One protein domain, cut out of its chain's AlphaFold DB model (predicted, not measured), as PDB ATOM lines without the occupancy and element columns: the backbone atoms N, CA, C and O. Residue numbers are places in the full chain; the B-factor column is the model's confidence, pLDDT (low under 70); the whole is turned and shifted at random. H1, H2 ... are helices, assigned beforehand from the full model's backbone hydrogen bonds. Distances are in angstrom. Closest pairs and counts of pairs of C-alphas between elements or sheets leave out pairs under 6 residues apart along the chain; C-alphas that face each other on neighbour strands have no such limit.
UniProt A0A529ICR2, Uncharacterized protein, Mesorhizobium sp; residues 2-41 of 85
ATOM      1  N   LEU A   2     -45.255 -90.821-114.035       77.56
ATOM      2  CA  LEU A   2     -46.526 -90.076-114.160       77.56
ATOM      3  C   LEU A   2     -47.793 -90.923-113.927       77.56
ATOM      4  O   LEU A   2     -48.633 -90.571-113.107       77.56
ATOM      5  N   ALA A   3     -47.900 -92.088-114.574       82.06
ATOM      6  CA  ALA A   3     -49.046 -92.985-114.398       82.06
ATOM      7  C   ALA A   3     -49.223 -93.486-112.952       82.06
ATOM      8  O   ALA A   3     -50.328 -93.844-112.554       82.06
ATOM      9  N   ARG A   4     -48.145 -93.529-112.155       86.94
ATOM     10  CA  ARG A   4     -48.219 -93.897-110.735       86.94
ATOM     11  C   ARG A   4     -48.761 -92.734-109.916       86.94
ATOM     12  O   ARG A   4     -49.687 -92.952-109.144       86.94
ATOM     13  N   THR A   5     -48.272 -91.522-110.169       84.75
ATOM     14  CA  THR A   5     -48.782 -90.288-109.559       84.75
ATOM     15  C   THR A   5     -50.279 -90.111-109.822       84.75
ATOM     16  O   THR A   5     -51.043 -89.927-108.883       84.75
ATOM     17  N   LEU A   6     -50.716 -90.288-111.076       89.38
ATOM     18  CA  LEU A   6     -52.131 -90.209-111.474       89.38
ATOM     19  C   LEU A   6     -53.011 -91.301-110.846       89.38
ATOM     20  O   LEU A   6     -54.225 -91.157-110.781       89.38
ATOM     21  N   ARG A   7     -52.411 -92.402-110.381       90.88
ATOM     22  CA  ARG A   7     -53.097 -93.500-109.684       90.88
ATOM     23  C   ARG A   7     -52.902 -93.439-108.166       90.88
ATOM     24  O   ARG A   7     -53.057 -94.465-107.505       90.88
ATOM     25  N   HIS A   8     -52.502 -92.283-107.626       86.50
ATOM     26  CA  HIS A   8     -52.204 -92.075-106.202       86.50
ATOM     27  C   HIS A   8     -51.189 -93.076-105.618       86.50
ATOM     28  O   HIS A   8     -51.229 -93.418-104.439       86.50
ATOM     29  N   ARG A   9     -50.260 -93.572-106.441       88.50
ATOM     30  CA  ARG A   9     -49.157 -94.432-106.004       88.50
ATOM     31  C   ARG A   9     -47.889 -93.605-105.891       88.50
ATOM     32  O   ARG A   9     -47.472 -93.003-106.877       88.50
ATOM     33  N   ASP A  10     -47.241 -93.665-104.732       91.81
ATOM     34  CA  ASP A  10     -45.996 -92.940-104.470       91.81
ATOM     35  C   ASP A  10     -44.888 -93.356-105.473       91.81
ATOM     36  O   ASP A  10     -44.496 -94.536-105.529       91.81
ATOM     37  N   PRO A  11     -44.410 -92.423-106.319       89.88
ATOM     38  CA  PRO A  11     -43.332 -92.678-107.262       89.88
ATOM     39  C   PRO A  11     -41.950 -92.687-106.588       89.88
ATOM     40  O   PRO A  11     -41.084 -93.454-107.006       89.88
ATOM     41  N   ILE A  12     -41.748 -91.910-105.522       92.88
ATOM     42  CA  ILE A  12     -40.477 -91.827-104.792       92.88
ATOM     43  C   ILE A  12     -40.242 -93.135-104.038       92.88
ATOM     44  O   ILE A  12     -39.196 -93.770-104.197       92.88
ATOM     45  N   ALA A  13     -41.244 -93.604-103.286       92.31
ATOM     46  CA  ALA A  13     -41.155 -94.888-102.594       92.31
ATOM     47  C   ALA A  13     -40.965 -96.063-103.567       92.31
ATOM     48  O   ALA A  13     -40.327 -97.058-103.217       92.31
ATOM     49  N   PHE A  14     -41.487 -95.963-104.794       91.50
ATOM     50  CA  PHE A  14     -41.281 -96.979-105.823       91.50
ATOM     51  C   PHE A  14     -39.810 -97.092-106.234       91.50
ATOM     52  O   PHE A  14     -39.295 -98.211-106.254       91.50
ATOM     53  N   VAL A  15     -39.151 -95.965-106.520       93.88
ATOM     54  CA  VAL A  15     -37.724 -95.927-106.884       93.88
ATOM     55  C   VAL A  15     -36.864 -96.364-105.700       93.88
ATOM     56  O   VAL A  15     -36.042 -97.265-105.838       93.88
ATOM     57  N   LYS A  16     -37.129 -95.828-104.500       94.06
ATOM     58  CA  LYS A  16     -36.377 -96.166-103.279       94.06
ATOM     59  C   LYS A  16     -36.414 -97.663-102.950       94.06
ATOM     60  O   LYS A  16     -35.414 -98.232-102.532       94.06
ATOM     61  N   ASN A  17     -37.561 -98.314-103.152       94.75
ATOM     62  CA  ASN A  17     -37.736 -99.748-102.895       94.75
ATOM     63  C   ASN A  17     -37.583-100.610-104.161       94.75
ATOM     64  O   ASN A  17     -38.017-101.766-104.174       94.75
ATOM     65  N   TYR A  18     -37.046-100.062-105.253       93.62
ATOM     66  CA  TYR A  18     -36.942-100.778-106.523       93.62
ATOM     67  C   TYR A  18     -35.958-101.941-106.433       93.62
ATOM     68  O   TYR A  18     -36.330-103.087-106.688       93.62
ATOM     69  N   ARG A  19     -34.752-101.662-105.928       94.06
ATOM     70  CA  ARG A  19     -33.689-102.656-105.755       94.06
ATOM     71  C   ARG A  19     -34.102-103.839-104.892       94.06
ATOM     72  O   ARG A  19     -33.799-104.971-105.241       94.06
ATOM     73  N   LYS A  20     -34.871-103.618-103.823       93.88
ATOM     74  CA  LYS A  20     -35.389-104.710-102.978       93.88
ATOM     75  C   LYS A  20     -36.349-105.646-103.729       93.88
ATOM     76  O   LYS A  20     -36.466-106.808-103.365       93.88
ATOM     77  N   ARG A  21     -37.060-105.143-104.744       89.81
ATOM     78  CA  ARG A  21     -38.060-105.911-105.506       89.81
ATOM     79  C   ARG A  21     -37.480-106.577-106.752       89.81
ATOM     80  O   ARG A  21     -37.833-107.714-107.029       89.81
ATOM     81  N   ARG A  22     -36.633-105.866-107.504       90.31
ATOM     82  CA  ARG A  22     -36.043-106.332-108.776       90.31
ATOM     83  C   ARG A  22     -34.620-106.874-108.647       90.31
ATOM     84  O   ARG A  22     -34.180-107.576-109.543       90.31
ATOM     85  N   GLY A  23     -33.911-106.545-107.567       92.44
ATOM     86  CA  GLY A  23     -32.499-106.888-107.378       92.44
ATOM     87  C   GLY A  23     -31.508-105.912-108.027       92.44
ATOM     88  O   GLY A  23     -30.309-106.133-107.915       92.44
ATOM     89  N   MET A  24     -31.976-104.828-108.659       92.19
ATOM     90  CA  MET A  24     -31.159-103.891-109.450       92.19
ATOM     91  C   MET A  24     -31.486-102.421-109.130       92.19
ATOM     92  O   MET A  24     -32.603-102.108-108.710       92.19
ATOM     93  N   GLU A  25     -30.514-101.519-109.306       94.12
ATOM     94  CA  GLU A  25     -30.746-100.069-109.238       94.12
ATOM     95  C   GLU A  25     -31.730 -99.606-110.317       94.12
ATOM     96  O   GLU A  25     -31.713-100.090-111.444       94.12
ATOM     97  N   PHE A  26     -32.599 -98.655-109.974       93.12
ATOM     98  CA  PHE A  26     -33.710 -98.270-110.849       93.12
ATOM     99  C   PHE A  26     -33.258 -97.658-112.180       93.12
ATOM    100  O   PHE A  26     -33.823 -97.998-113.210       93.12
ATOM    101  N   LEU A  27     -32.269 -96.757-112.167       91.00
ATOM    102  CA  LEU A  27     -31.805 -96.101-113.395       91.00
ATOM    103  C   LEU A  27     -31.017 -97.056-114.294       91.00
ATOM    104  O   LEU A  27     -31.226 -97.029-115.494       91.00
ATOM    105  N   ALA A  28     -30.220 -97.956-113.712       89.31
ATOM    106  CA  ALA A  28     -29.555 -99.010-114.475       89.31
ATOM    107  C   ALA A  28     -30.578 -99.910-115.185       89.31
ATOM    108  O   ALA A  28     -30.431-100.191-116.363       89.31
ATOM    109  N   ASP A  29     -31.666-100.283-114.502       88.38
ATOM    110  CA  ASP A  29     -32.739-101.067-115.124       88.38
ATOM    111  C   ASP A  29     -33.476-100.283-116.222       88.38
ATOM    112  O   ASP A  29     -33.950-100.893-117.172       88.38
ATOM    113  N   VAL A  30     -33.579 -98.949-116.114       88.31
ATOM    114  CA  VAL A  30     -34.116 -98.085-117.183       88.31
ATOM    115  C   VAL A  30     -33.174 -98.052-118.383       88.31
ATOM    116  O   VAL A  30     -33.652 -98.201-119.504       88.31
ATOM    117  N   ASP A  31     -31.872 -97.881-118.156       85.69
ATOM    118  CA  ASP A  31     -30.858 -97.874-119.213       85.69
ATOM    119  C   ASP A  31     -30.817 -99.232-119.935       85.69
ATOM    120  O   ASP A  31     -30.882 -99.280-121.162       85.69
ATOM    121  N   ASP A  32     -30.841-100.336-119.183       82.25
ATOM    122  CA  ASP A  32     -30.921-101.699-119.724       82.25
ATOM    123  C   ASP A  32     -32.214-101.921-120.529       82.25
ATOM    124  O   ASP A  32     -32.190-102.571-121.575       82.25
ATOM    125  N   TRP A  33     -33.349-101.371-120.072       79.25
ATOM    126  CA  TRP A  33     -34.638-101.489-120.770       79.25
ATOM    127  C   TRP A  33     -34.707-100.687-122.062       79.25
ATOM    128  O   TRP A  33     -35.308-101.140-123.036       79.25
ATOM    129  N   LEU A  34     -34.156 -99.473-122.055       78.88
ATOM    130  CA  LEU A  34     -34.025 -98.669-123.268       78.88
ATOM    131  C   LEU A  34     -33.039 -99.325-124.244       78.88
ATOM    132  O   LEU A  34     -33.154 -99.122-125.454       78.88
ATOM    133  N   GLY A  35     -32.125-100.141-123.714       69.88
ATOM    134  CA  GLY A  35     -31.039-100.757-124.448       69.88
ATOM    135  C   GLY A  35     -29.934 -99.749-124.760       69.88
ATOM    136  O   GLY A  35     -30.068 -98.537-124.581       69.88
ATOM    137  N   GLY A  36     -28.809-100.252-125.263       66.94
ATOM    138  CA  GLY A  36     -27.742 -99.394-125.765       66.94
ATOM    139  C   GLY A  36     -28.185 -98.654-127.028       66.94
ATOM    140  O   GLY A  36     -28.674 -99.270-127.974       66.94
ATOM    141  N   TYR A  37     -27.985 -97.335-127.067       55.88
ATOM    142  CA  TYR A  37     -28.016 -96.582-128.319       55.88
ATOM    143  C   TYR A  37     -26.608 -96.578-128.937       55.88
ATOM    144  O   TYR A  37     -25.657 -96.220-128.239       55.88
ATOM    145  N   PRO A  38     -26.444 -96.921-130.227       71.06
ATOM    146  CA  PRO A  38     -27.483 -97.231-131.212       71.06
ATOM    147  C   PRO A  38     -28.090 -98.635-131.049       71.06
ATOM    148  O   PRO A  38     -27.366 -99.608-130.855       71.06
ATOM    149  N   TYR A  39     -29.419 -98.731-131.192       73.19
ATOM    150  CA  TYR A  39     -30.149-100.002-131.170       73.19
ATOM    151  C   TYR A  39     -29.654-100.919-132.296       73.19
ATOM    152  O   TYR A  39     -29.631-100.516-133.462       73.19
ATOM    153  N   GLN A  40     -29.285-102.150-131.951       77.94
ATOM    154  CA  GLN A  40     -28.842-103.162-132.906       77.94
ATOM    155  C   GLN A  40     -29.919-104.237-133.063       77.94
ATOM    156  O   GLN A  40     -30.352-104.849-132.089       77.94
ATOM    157  N   SER A  41     -30.333-104.467-134.307       83.31
ATOM    158  CA  SER A  41     -31.182-105.598-134.681       83.31
ATOM    159  C   SER A  41     -30.313-106.775-135.107       83.31
ATOM    160  O   SER A  41     -29.265-106.575-135.714       83.31
TER     161      SER A  41
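AT A GLANCE: This is residues 2 to 41 of the 85 residues of an uncharacterized protein of Mesorhizobium sp (UniProt A0A529ICR2). Four short helices are strung along an open V with no packed core: H1 and H2 make one arm, H3 lies at the corner, and H4 with the tail after it makes the other arm. Residues 30 to 41, of which 30 to 34 belong to H4, stick out free, and so do residues 5 to 10 on the first arm. The printed part has 40 residues, with H1, H2, H3 and H4 in that order and no named strand; its class is all helix. It is loose, with a radius of gyration of the C-alphas of 12.8 A, and flat, spanning 38 by 23 by 11 A.

HOW THE PARTS SIT: H1, residues 2 to 5, and H2, residues 11 to 16, are close but not clearly touching; their closest C-alphas, those of Arg 4 and Pro 11, are 6.1 A apart. H2 and H3, residues 18 to 22, meet only through their link. H3 and H4, residues 26 to 34, are close but not clearly touching, the closest C-alphas being those of Tyr 18 and Phe 26, 6.0 A apart. H2 and H4 are also close but not clearly touching, with the C-alphas of Val 15 and Phe 26 closest at 6.1 A; their lines are about perpendicular, at 74 degrees. H1 is apart from H3 and from H4. Every O i to N i+4 pair is within hydrogen-bond range in H2, H3 and H4, while H1 is too short for such a pair.

IN THESE COORDINATES: H1 begins at C-alpha 2, (-46.526, -90.076, -114.160), and is 5.1 A long from first to last C-alpha. H2 measures 8.7 A and H3 6.1 A. H4, the longest helix, measures 12.4 A and ends at C-alpha 34, (-34.025, -98.669, -123.268).

THE WHOLE: The two C-alphas farthest apart are those of His 8 and Ser 41, at 37.9 A. The printed part has no cut, and its three links between helices are tight. The mean pLDDT of the printed part is 86.1; residues 35 to 37 are under 70.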